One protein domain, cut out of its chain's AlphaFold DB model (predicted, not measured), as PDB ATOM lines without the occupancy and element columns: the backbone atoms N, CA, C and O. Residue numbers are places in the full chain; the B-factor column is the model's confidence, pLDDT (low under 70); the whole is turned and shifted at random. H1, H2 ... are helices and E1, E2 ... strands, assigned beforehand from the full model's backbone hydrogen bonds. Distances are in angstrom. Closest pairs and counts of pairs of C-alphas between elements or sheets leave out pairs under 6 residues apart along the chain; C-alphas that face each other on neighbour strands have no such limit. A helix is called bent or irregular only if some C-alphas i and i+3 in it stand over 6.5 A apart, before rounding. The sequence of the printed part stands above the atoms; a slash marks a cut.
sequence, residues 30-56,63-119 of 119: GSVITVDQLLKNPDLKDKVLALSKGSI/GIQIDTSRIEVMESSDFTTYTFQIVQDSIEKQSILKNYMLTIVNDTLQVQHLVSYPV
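Overview. This is residues 30 to 56 and 63 to 119 of the 119 residues of an uncharacterized protein of Nonlabens ulvanivorans (UniProt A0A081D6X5). One strongly twisted sheet of five strands forms a wall, with the helices H1 and H2 packed on one of its faces close to E2 and the other face bare of named helices. The long hairpins of E3, E4 and E5 run along the longest axis, while E2 bends sharply so that its first residues turn toward the helices. The printed part has 84 residues, with the order E1 H1 H2 E2 E3 E4 E5 along the chain. The sheet runs E1, E2, E3, E4, E5, all antiparallel, and the class is mixed, helices and strands. The whole is compact, with a radius of gyration of the C-alphas of 13.0 A, yet elongated, spanning 38 by 24 by 21 A.

Arrangement. E1, residues 30 to 33, is an edge strand and the antiparallel neighbour of E2, residues 66 to 75; N 31 and O 73 are 2.9 A apart, within hydrogen-bond range. H1, residues 35 to 38, is on the sheet at a height of 7.9 A, only just over E2, on which 3 of its 4 C-alphas fall; the closest C-alphas are those of Val 35 and Thr 68, 5.2 A. H2, residues 42 to 52, is on the same face, also at a height of 7.9 A, and only just over none of the strands, with 2 of its C-alphas falling on E3, residues 79 to 86. The closest C-alphas of H2 and E2 are those of Ser 52 and Ile 66, 5.5 A. H1 and H2 are close but not clearly touching, with Leu 38 and Leu 44 closest at 7.1 A between C-alphas. H2 is irregular, C-alphas 43 and 46 being 7.1 A apart, and has 5 of 7 O i to N i+4 pairs within hydrogen-bond range; H1 is too short for such a pair. E2 bends by 95 degrees at residue 69. E2 to E5 form a meander, each strand the antiparallel neighbour of the one before, and each successive two are a hairpin. Between E2 and E3, N 74 and O 81 are 2.9 A apart; between E3 and E4, residues 96 to 105, N 82 and O 102 are 2.8 A apart. Between E4 and its antiparallel neighbour E5, residues 109 to 118, an edge strand, N 101 and O 113 are 2.8 A apart, within hydrogen-bond range. H2 and E4 are near each other, while E1 and E5 are apart.

Along the chain. E1 begins at C-alpha 30, (157.672, 226.899, 51.796). H2 is 15.6 A long and begins at C-alpha 42, (161.689, 226.455, 30.722). E2 measures 20.4 A, E3 22.1 A, E4 27.9 A and E5 28.9 A; E5 ends at C-alpha 118, (139.494, 211.853, 52.431).

Size, cuts and confidence. The C-alphas of Ser 77 and Ile 91 are the two farthest apart, 39.0 A. Residues 57 to 62, in the link from H2 to E2, are not printed, and C-alphas 56 and 63 are 5.5 A apart across this cut. Of the links printed whole, E3 to E4 is short and the others are tight. The mean pLDDT of the printed part is 84.3; residues 52 to 56 and residue 63 are under 70.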
ATOM      1  N   GLY A  30     158.970 226.901  52.453       95.62
ATOM      2  CA  GLY A  30     157.672 226.899  51.796       95.62
ATOM      3  C   GLY A  30     157.383 228.259  51.177       95.62
ATOM      4  O   GLY A  30     157.636 229.291  51.801       95.62
ATOM      5  N   SER A  31     156.833 228.268  49.969       96.38
ATOM      6  CA  SER A  31     156.327 229.478  49.327       96.38
ATOM      7  C   SER A  31     155.074 229.197  48.501       96.38
ATOM      8  O   SER A  31     154.693 228.049  48.271       96.38
ATOM      9  N   VAL A  32     154.399 230.267  48.088       95.88
ATOM     10  CA  VAL A  32     153.251 230.195  47.185       95.88
ATOM     11  C   VAL A  32     153.574 231.030  45.963       95.88
ATOM     12  O   VAL A  32     153.903 232.210  46.090       95.88
ATOM     13  N   ILE A  33     153.463 230.415  44.790       93.94
ATOM     14  CA  ILE A  33     153.722 231.064  43.508       93.94
ATOM     15  C   ILE A  33     152.524 230.930  42.570       93.94
ATOM     16  O   ILE A  33     151.624 230.114  42.766       93.94
ATOM     17  N   THR A  34     152.537 231.738  41.521       89.00
ATOM     18  CA  THR A  34     151.618 231.644  40.382       89.00
ATOM     19  C   THR A  34     152.251 230.839  39.253       89.00
ATOM     20  O   THR A  34     153.478 230.702  39.178       89.00
ATOM     21  N   VAL A  35     151.432 230.355  38.318       86.62
ATOM     22  CA  VAL A  35     151.953 229.689  37.118       86.62
ATOM     23  C   VAL A  35     152.903 230.585  36.327       86.62
ATOM     24  O   VAL A  35     153.957 230.115  35.925       86.62
ATOM     25  N   ASP A  36     152.630 231.883  36.195       88.12
ATOM     26  CA  ASP A  36     153.495 232.807  35.447       88.12
ATOM     27  C   ASP A  36     154.915 232.889  36.022       88.12
ATOM     28  O   ASP A  36     155.889 233.058  35.286       88.12
ATOM     29  N   GLN A  37     155.055 232.741  37.341       89.00
ATOM     30  CA  GLN A  37     156.361 232.648  37.989       89.00
ATOM     31  C   GLN A  37     157.036 231.305  37.694       89.00
ATOM     32  O   GLN A  37     158.228 231.289  37.394       89.00
ATOM     33  N   LEU A  38     156.276 230.206  37.711       87.38
ATOM     34  CA  LEU A  38     156.772 228.864  37.405       87.38
ATOM     35  C   LEU A  38     157.243 228.724  35.949       87.38
ATOM     36  O   LEU A  38     158.282 228.124  35.692       87.38
ATOM     37  N   LEU A  39     156.525 229.324  34.992       86.44
ATOM     38  CA  LEU A  39     156.848 229.257  33.558       86.44
ATOM     39  C   LEU A  39     158.125 230.024  33.177       86.44
ATOM     40  O   LEU A  39     158.574 229.920  32.033       86.44
ATOM     41  N   LYS A  40     158.732 230.775  34.109       86.31
ATOM     42  CA  LYS A  40     160.092 231.311  33.937       86.31
ATOM     43  C   LYS A  40     161.142 230.202  33.915       86.31
ATOM     44  O   LYS A  40     162.215 230.414  33.360       86.31
ATOM     45  N   ASN A  41     160.831 229.036  34.487       83.88
ATOM     46  CA  ASN A  41     161.631 227.833  34.340       83.88
ATOM     47  C   ASN A  41     161.200 227.088  33.053       83.88
ATOM     48  O   ASN A  41     160.090 226.544  33.002       83.88
ATOM     49  N   PRO A  42     162.044 227.059  32.004       80.31
ATOM     50  CA  PRO A  42     161.689 226.455  30.722       80.31
ATOM     51  C   PRO A  42     161.422 224.948  30.828       80.31
ATOM     52  O   PRO A  42     160.537 224.451  30.133       80.31
ATOM     53  N   ASP A  43     162.092 224.241  31.741       79.19
ATOM     54  CA  ASP A  43     161.974 222.784  31.890       79.19
ATOM     55  C   ASP A  43     160.613 222.357  32.460       79.19
ATOM     56  O   ASP A  43     160.145 221.229  32.261       79.19
ATOM     57  N   LEU A  44     159.952 223.276  33.164       80.19
ATOM     58  CA  LEU A  44     158.649 223.062  33.789       80.19
ATOM     59  C   LEU A  44     157.489 223.535  32.918       80.19
ATOM     60  O   LEU A  44     156.364 223.048  33.068       80.19
ATOM     61  N   LYS A  45     157.758 224.442  31.978       81.00
ATOM     62  CA  LYS A  45     156.747 225.103  31.156       81.00
ATOM     63  C   LYS A  45     155.852 224.113  30.414       81.00
ATOM     64  O   LYS A  45     154.635 224.146  30.579       81.00
ATOM     65  N   ASP A  46     156.436 223.211  29.633       76.31
ATOM     66  CA  ASP A  46     155.661 222.316  28.765       76.31
ATOM     67  C   ASP A  46     154.814 221.317  29.563       76.31
ATOM     68  O   ASP A  46     153.686 221.001  29.181       76.31
ATOM     69  N   LYS A  47     155.319 220.872  30.718       75.75
ATOM     70  CA  LYS A  47     154.628 219.929  31.609       75.75
ATOM     71  C   LYS A  47     153.427 220.578  32.280       75.75
ATOM     72  O   LYS A  47     152.327 220.034  32.238       75.75
ATOM     73  N   VAL A  48     153.623 221.764  32.852       78.12
ATOM     74  CA  VAL A  48     152.552 222.513  33.519       78.12
ATOM     75  C   VAL A  48     151.490 222.932  32.507       78.12
ATOM     76  O   VAL A  48     150.296 222.805  32.772       78.12
ATOM     77  N   LEU A  49     151.900 223.343  31.303       75.69
ATOM     78  CA  LEU A  49     150.962 223.659  30.230       75.69
ATOM     79  C   LEU A  49     150.165 222.430  29.776       75.69
ATOM     80  O   LEU A  49     148.960 222.558  29.563       75.69
ATOM     81  N   ALA A  50     150.784 221.250  29.672       73.81
ATOM     82  CA  ALA A  50     150.076 220.012  29.339       73.81
ATOM     83  C   ALA A  50     149.012 219.640  30.390       73.81
ATOM     84  O   ALA A  50     147.911 219.231  30.024       73.81
ATOM     85  N   LEU A  51     149.310 219.844  31.676       71.69
ATOM     86  CA  LEU A  51     148.381 219.602  32.787       71.69
ATOM     87  C   LEU A  51     147.265 220.655  32.857       71.69
ATOM     88  O   LEU A  51     146.115 220.331  33.127       71.69
ATOM     89  N   SER A  52     147.573 221.922  32.572       68.44
ATOM     90  CA  SER A  52     146.577 223.005  32.598       68.44
ATOM     91  C   SER A  52     145.530 222.901  31.481       68.44
ATOM     92  O   SER A  52     144.401 223.358  31.646       68.44
ATOM     93  N   LYS A  53     145.892 222.297  30.341       65.31
ATOM     94  CA  LYS A  53     145.050 222.217  29.136       65.31
ATOM     95  C   LYS A  53     144.087 221.028  29.120       65.31
ATOM     96  O   LYS A  53     143.331 220.907  28.163       65.31
ATOM     97  N   GLY A  54     144.106 220.169  30.142       57.62
ATOM     98  CA  GLY A  54     143.112 219.111  30.323       57.62
ATOM     99  C   GLY A  54     142.979 218.170  29.122       57.62
ATOM    100  O   GLY A  54     141.922 218.106  28.509       57.62
ATOM    101  N   SER A  55     144.029 217.421  28.773       48.25
ATOM    102  CA  SER A  55     143.885 216.180  27.993       48.25
ATOM    103  C   SER A  55     145.171 215.356  28.053       48.25
ATOM    104  O   SER A  55     146.055 215.507  27.210       48.25
ATOM    105  N   ILE A  56     145.269 214.437  29.018       46.59
ATOM    106  CA  ILE A  56     146.277 213.369  28.984       46.59
ATOM    107  C   ILE A  56     145.542 212.041  28.821       46.59
ATOM    108  O   ILE A  56     145.252 211.326  29.775       46.59
ATOM    109  N   GLY A  63     140.665 214.113  31.848       62.69
ATOM    110  CA  GLY A  63     141.845 214.983  31.883       62.69
ATOM    111  C   GLY A  63     141.918 215.798  33.176       62.69
ATOM    112  O   GLY A  63     141.014 216.573  33.468       62.69
ATOM    113  N   ILE A  64     142.985 215.602  33.953       72.31
ATOM    114  CA  ILE A  64     143.217 216.352  35.188       72.31
ATOM    115  C   ILE A  64     143.416 217.816  34.804       72.31
ATOM    116  O   ILE A  64     144.303 218.122  34.010       72.31
ATOM    117  N   GLN A  65     142.602 218.700  35.372       81.00
ATOM    118  CA  GLN A  65     142.783 220.141  35.274       81.00
ATOM    119  C   GLN A  65     143.313 220.655  36.610       81.00
ATOM    120  O   GLN A  65     142.748 220.363  37.661       81.00
ATOM    121  N   ILE A  66     144.408 221.408  36.571       85.75
ATOM    122  CA  ILE A  66     145.037 221.986  37.762       85.75
ATOM    123  C   ILE A  66     144.665 223.461  37.931       85.75
ATOM    124  O   ILE A  66     144.554 224.200  36.950       85.75
ATOM    125  N   ASP A  67     144.508 223.895  39.178       85.38
ATOM    126  CA  ASP A  67     144.473 225.309  39.533       85.38
ATOM    127  C   ASP A  67     145.891 225.882  39.409       85.38
ATOM    128  O   ASP A  67     146.855 225.381  39.989       85.38
ATOM    129  N   THR A  68     146.015 226.928  38.599       83.12
ATOM    130  CA  THR A  68     147.281 227.594  38.270       83.12
ATOM    131  C   THR A  68     147.446 228.938  38.983       83.12
ATOM    132  O   THR A  68     148.495 229.578  38.866       83.12
ATOM    133  N   SER A  69     146.428 229.365  39.739       87.75
ATOM    134  CA  SER A  69     146.422 230.625  40.486       87.75
ATOM    135  C   SER A  69     147.260 230.556  41.762       87.75
ATOM    136  O   SER A  69     147.837 231.561  42.179       87.75
ATOM    137  N   ARG A  70     147.351 229.366  42.364       90.31
ATOM    138  CA  ARG A  70     148.041 229.125  43.628       90.31
ATOM    139  C   ARG A  70     148.766 227.786  43.582       90.31
ATOM    140  O   ARG A  70     148.141 226.733  43.654       90.31
ATOM    141  N   ILE A  71     150.088 227.844  43.498       92.88
ATOM    142  CA  ILE A  71     150.970 226.679  43.498       92.88
ATOM    143  C   ILE A  71     151.778 226.720  44.788       92.88
ATOM    144  O   ILE A  71     152.464 227.705  45.063       92.88
ATOM    145  N   GLU A  72     151.687 225.660  45.582       96.12
ATOM    146  CA  GLU A  72     152.470 225.526  46.809       96.12
ATOM    147  C   GLU A  72     153.822 224.906  46.475       96.12
ATOM    148  O   GLU A  72     153.894 223.857  45.832       96.12
ATOM    149  N   VAL A  73     154.896 225.571  46.890       95.50
ATOM    150  CA  VAL A  73     156.268 225.148  46.620       95.50
ATOM    151  C   VAL A  73     156.937 224.797  47.934       95.50
ATOM    152  O   VAL A  73     156.952 225.610  48.856       95.50
ATOM    153  N   MET A  74     157.493 223.594  48.004       95.88
ATOM    154  CA  MET A  74     158.314 223.134  49.116       95.88
ATOM    155  C   MET A  74     159.714 222.812  48.609       95.88
ATOM    156  O   MET A  74     159.873 221.983  47.713       95.88
ATOM    157  N   GLU A  75     160.717 223.448  49.195       94.62
ATOM    158  CA  GLU A  75     162.115 223.353  48.784       94.62
ATOM    159  C   GLU A  75     162.974 222.803  49.923       94.62
ATOM    160  O   GLU A  75     162.777 223.124  51.095       94.62
ATOM    161  N   SER A  76     163.936 221.975  49.539       93.31
ATOM    162  CA  SER A  76     165.026 221.432  50.345       93.31
ATOM    163  C   SER A  76     166.338 221.632  49.574       93.31
ATOM    164  O   SER A  76     166.326 222.097  48.435       93.31
ATOM    165  N   SER A  77     167.475 221.237  50.151       90.94
ATOM    166  CA  SER A  77     168.743 221.155  49.412       90.94
ATOM    167  C   SER A  77     168.683 220.180  48.234       90.94
ATOM    168  O   SER A  77     169.353 220.401  47.230       90.94
ATOM    169  N   ASP A  78     167.874 219.125  48.355       90.56
ATOM    170  CA  ASP A  78     167.931 217.976  47.443       90.56
ATOM    171  C   ASP A  78     166.715 217.895  46.516       90.56
ATOM    172  O   ASP A  78     166.709 217.134  45.548       90.56
ATOM    173  N   PHE A  79     165.644 218.631  46.819       92.44
ATOM    174  CA  PHE A  79     164.430 218.575  46.020       92.44
ATOM    175  C   PHE A  79     163.613 219.862  46.077       92.44
ATOM    176  O   PHE A  79     163.613 220.589  47.068       92.44
ATOM    177  N   THR A  80     162.832 220.075  45.023       93.69
ATOM    178  CA  THR A  80     161.754 221.063  44.974       93.69
ATOM    179  C   THR A  80     160.460 220.367  44.587       93.69
ATOM    180  O   THR A  80     160.407 219.648  43.592       93.69
ATOM    181  N   THR A  81     159.406 220.575  45.367       94.31
ATOM    182  CA  THR A  81     158.071 220.033  45.111       94.31
ATOM    183  C   THR A  81     157.099 221.157  44.801       94.31
ATOM    184  O   THR A  81     156.945 222.073  45.599       94.31
ATOM    185  N   TYR A  82     156.402 221.037  43.676       93.25
ATOM    186  CA  TYR A  82     155.304 221.898  43.259       93.25
ATOM    187  C   TYR A  82     153.989 221.154  43.449       93.25
ATOM    188  O   TYR A  82     153.789 220.081  42.875       93.25
ATOM    189  N   THR A  83     153.092 221.721  44.243       94.19
ATOM    190  CA  THR A  83     151.789 221.135  44.550       94.19
ATOM    191  C   THR A  83     150.693 221.994  43.946       94.19
ATOM    192  O   THR A  83     150.586 223.192  44.215       94.19
ATOM    193  N   PHE A  84     149.880 221.354  43.115       92.31
ATOM    194  CA  PHE A  84     148.782 221.950  42.377       92.31
ATOM    195  C   PHE A  84     147.475 221.364  42.888       92.31
ATOM    196  O   PHE A  84     147.318 220.141  42.953       92.31
ATOM    197  N   GLN A  85     146.515 222.223  43.206       90.12
ATOM    198  CA  GLN A  85     145.164 221.761  43.501       90.12
ATOM    199  C   GLN A  85     144.496 221.309  42.207       90.12
ATOM    200  O   GLN A  85     144.670 221.936  41.161       90.12
ATOM    201  N   ILE A  86     143.728 220.225  42.257       88.06
ATOM    202  CA  ILE A  86     142.944 219.797  41.100       88.06
ATOM    203  C   ILE A  86     141.612 220.540  41.102       88.06
ATOM    204  O   ILE A  86     140.930 220.655  42.122       88.06
ATOM    205  N   VAL A  87     141.240 221.055  39.932       84.56
ATOM    206  CA  VAL A  87     139.924 221.641  39.701       84.56
ATOM    207  C   VAL A  87     138.909 220.505  39.751       84.56
ATOM    208  O   VAL A  87     138.839 219.669  38.855       84.56
ATOM    209  N   GLN A  88     138.148 220.471  40.838       80.62
ATOM    210  CA  GLN A  88     137.089 219.499  41.090       80.62
ATOM    211  C   GLN A  88     135.759 220.230  41.244       80.62
ATOM    212  O   GLN A  88     135.717 221.354  41.761       80.62
ATOM    213  N   ASP A  89     134.678 219.575  40.830       79.25
ATOM    214  CA  ASP A  89     133.338 220.065  41.112       79.25
ATOM    215  C   ASP A  89     133.019 220.000  42.619       79.25
ATOM    216  O   ASP A  89     133.715 219.374  43.428       79.25
ATOM    217  N   SER A  90     131.971 220.715  43.024       72.88
ATOM    218  CA  SER A  90     131.592 220.819  44.435       72.88
ATOM    219  C   SER A  90     131.117 219.499  45.041       72.88
ATOM    220  O   SER A  90     131.077 219.409  46.263       72.88
ATOM    221  N   ILE A  91     130.736 218.507  44.230       72.56
ATOM    222  CA  ILE A  91     130.237 217.212  44.707       72.56
ATOM    223  C   ILE A  91     131.423 216.307  45.043       72.56
ATOM    224  O   ILE A  91     131.473 215.747  46.135       72.56
ATOM    225  N   GLU A  92     132.426 216.220  44.167       73.44
ATOM    226  CA  GLU A  92     133.647 215.461  44.439       73.44
ATOM    227  C   GLU A  92     134.374 215.978  45.689       73.44
ATOM    228  O   GLU A  92     134.762 215.185  46.552       73.44
ATOM    229  N   LYS A  93     134.486 217.308  45.835       74.94
ATOM    230  CA  LYS A  93     135.161 217.949  46.979       74.94
ATOM    231  C   LYS A  93     134.540 217.629  48.341       74.94
ATOM    232  O   LYS A  93     135.208 217.823  49.350       74.94
ATOM    233  N   GLN A  94     133.292 217.156  48.391       75.94
ATOM    234  CA  GLN A  94     132.639 216.778  49.653       75.94
ATOM    235  C   GLN A  94     133.210 215.500  50.265       75.94
ATOM    236  O   GLN A  94     132.992 215.258  51.444       75.94
ATOM    237  N   SER A  95     133.896 214.675  49.473       83.19
ATOM    238  CA  SER A  95     134.387 213.367  49.919       83.19
ATOM    239  C   SER A  95     135.893 213.214  49.766       83.19
ATOM    240  O   SER A  95     136.518 212.479  50.530       83.19
ATOM    241  N   ILE A  96     136.483 213.882  48.770       88.06
ATOM    242  CA  ILE A  96     137.887 213.704  48.435       88.06
ATOM    243  C   ILE A  96     138.497 214.995  47.893       88.06
ATOM    244  O   ILE A  96     137.992 215.600  46.945       88.06
ATOM    245  N   LEU A  97     139.630 215.390  48.466       88.62
ATOM    246  CA  LEU A  97     140.490 216.433  47.915       88.62
ATOM    247  C   LEU A  97     141.605 215.782  47.117       88.62
ATOM    248  O   LEU A  97     142.230 214.835  47.592       88.62
ATOM    249  N   LYS A  98     141.877 216.291  45.917       88.94
ATOM    250  CA  LYS A  98     142.965 215.788  45.081       88.94
ATOM    251  C   LYS A  98     143.980 216.884  44.783       88.94
ATOM    252  O   LYS A  98     143.620 217.974  44.343       88.94
ATOM    253  N   ASN A  99     145.253 216.548  44.955       91.88
ATOM    254  CA  ASN A  99     146.385 217.377  44.566       91.88
ATOM    255  C   ASN A  99     147.248 216.632  43.551       91.88
ATOM    256  O   ASN A  99     147.455 215.423  43.655       91.88
ATOM    257  N   TYR A 100     147.795 217.370  42.596       90.56
ATOM    258  CA  TYR A 100     148.869 216.891  41.746       90.56
ATOM    259  C   TYR A 100     150.194 217.442  42.277       90.56
ATOM    260  O   TYR A 100     150.328 218.644  42.487       90.56
ATOM    261  N   MET A 101     151.167 216.568  42.510       92.06
ATOM    262  CA  MET A 101     152.492 216.927  43.009       92.06
ATOM    263  C   MET A 101     153.541 216.598  41.954       92.06
ATOM    264  O   MET A 101     153.595 215.472  41.459       92.06
ATOM    265  N   LEU A 102     154.382 217.577  41.636       90.69
ATOM    266  CA  LEU A 102     155.564 217.420  40.799       90.69
ATOM    267  C   LEU A 102     156.802 217.701  41.643       90.69
ATOM    268  O   LEU A 102     157.020 218.834  42.064       90.69
ATOM    269  N   THR A 103     157.627 216.685  41.849       91.94
ATOM    270  CA  THR A 103     158.879 216.797  42.595       91.94
ATOM    271  C   THR A 103     160.056 216.672  41.641       91.94
ATOM    272  O   THR A 103     160.141 215.718  40.869       91.94
ATOM    273  N   ILE A 104     160.970 217.634  41.711       90.56
ATOM    274  CA  ILE A 104     162.286 217.585  41.079       90.56
ATOM    275  C   ILE A 104     163.304 217.260  42.166       90.56
ATOM    276  O   ILE A 104     163.378 217.986  43.151       90.56
ATOM    277  N   VAL A 105     164.080 216.196  41.987       90.06
ATOM    278  CA  VAL A 105     165.168 215.789  42.885       90.06
ATOM    279  C   VAL A 105     166.498 216.023  42.178       90.06
ATOM    280  O   VAL A 105     166.685 215.545  41.055       90.06
ATOM    281  N   ASN A 106     167.409 216.744  42.833       87.88
ATOM    282  CA  ASN A 106     168.745 217.084  42.332       87.88
ATOM    283  C   ASN A 106     168.727 217.573  40.870       87.88
ATOM    284  O   ASN A 106     169.510 217.085  40.054       87.88
ATOM    285  N   ASP A 107     167.756 218.422  40.512       79.31
ATOM    286  CA  ASP A 107     167.538 218.996  39.171       79.31
ATOM    287  C   ASP A 107     167.400 217.998  38.006       79.31
ATOM    288  O   ASP A 107     167.403 218.380  36.837       79.31
ATOM    289  N   THR A 108     167.259 216.704  38.295       80.31
ATOM    290  CA  THR A 108     167.429 215.644  37.289       80.31
ATOM    291  C   THR A 108     166.287 214.648  37.299       80.31
ATOM    292  O   THR A 108     165.705 214.352  36.253       80.31
ATOM    293  N   LEU A 109     165.934 214.128  38.472       83.56
ATOM    294  CA  LEU A 109     164.859 213.156  38.595       83.56
ATOM    295  C   LEU A 109     163.535 213.875  38.803       83.56
ATOM    296  O   LEU A 109     163.405 214.735  39.668       83.56
ATOM    297  N   GLN A 110     162.533 213.472  38.032       85.31
ATOM    298  CA  GLN A 110     161.188 214.010  38.145       85.31
ATOM    299  C   GLN A 110     160.221 212.928  38.588       85.31
ATOM    300  O   GLN A 110     160.111 211.879  37.952       85.31
ATOM    301  N   VAL A 111     159.488 213.215  39.657       86.88
ATOM    302  CA  VAL A 111     158.494 212.319  40.242       86.88
ATOM    303  C   VAL A 111     157.145 213.024  40.253       86.88
ATOM    304  O   VAL A 111     157.055 214.210  40.564       86.88
ATOM    305  N   GLN A 112     156.094 212.307  39.858       88.56
ATOM    306  CA  GLN A 112     154.743 212.844  39.733       88.56
ATOM    307  C   GLN A 112     153.780 211.996  40.554       88.56
ATOM    308  O   GLN A 112     153.762 210.772  40.411       88.56
ATOM    309  N   HIS A 113     152.953 212.644  41.367       88.12
ATOM    310  CA  HIS A 113     151.959 211.970  42.191       88.12
ATOM    311  C   HIS A 113     150.597 212.644  42.080       88.12
ATOM    312  O   HIS A 113     150.485 213.866  42.132       88.12
ATOM    313  N   LEU A 114     149.553 211.825  41.976       89.38
ATOM    314  CA  LEU A 114     148.181 212.237  42.233       89.38
ATOM    315  C   LEU A 114     147.837 211.809  43.658       89.38
ATOM    316  O   LEU A 114     147.688 210.617  43.926       89.38
ATOM    317  N   VAL A 115     147.744 212.768  44.573       89.31
ATOM    318  CA  VAL A 115     147.464 212.508  45.986       89.31
ATOM    319  C   VAL A 115     146.004 212.803  46.262       89.31
ATOM    320  O   VAL A 115     145.492 213.840  45.850       89.31
ATOM    321  N   SER A 116     145.330 211.875  46.934       90.69
ATOM    322  CA  SER A 116     143.927 212.008  47.311       90.69
ATOM    323  C   SER A 116     143.781 211.935  48.826       90.69
ATOM    324  O   SER A 116     144.321 211.022  49.448       90.69
ATOM    325  N   TYR A 117     143.041 212.874  49.401       88.19
ATOM    326  CA  TYR A 117     142.791 212.984  50.833       88.19
ATOM    327  C   TYR A 117     141.295 212.809  51.091       88.19
ATOM    328  O   TYR A 117     140.511 213.529  50.468       88.19
ATOM    329  N   PRO A 118     140.876 211.883  51.970       88.94
ATOM    330  CA  PRO A 118     139.494 211.853  52.431       88.94
ATOM    331  C   PRO A 118     139.192 213.120  53.244       88.94
ATOM    332  O   PRO A 118     140.078 213.627  53.938       88.94
ATOM    333  N   VAL A 119     137.960 213.617  53.136       81.00
ATOM    334  CA  VAL A 119     137.452 214.784  53.883       81.00
ATOM    335  C   VAL A 119     136.484 214.339  54.965       81.00
ATOM    336  O   VAL A 119     135.667 213.435  54.675       81.00
TER     337      VAL A 119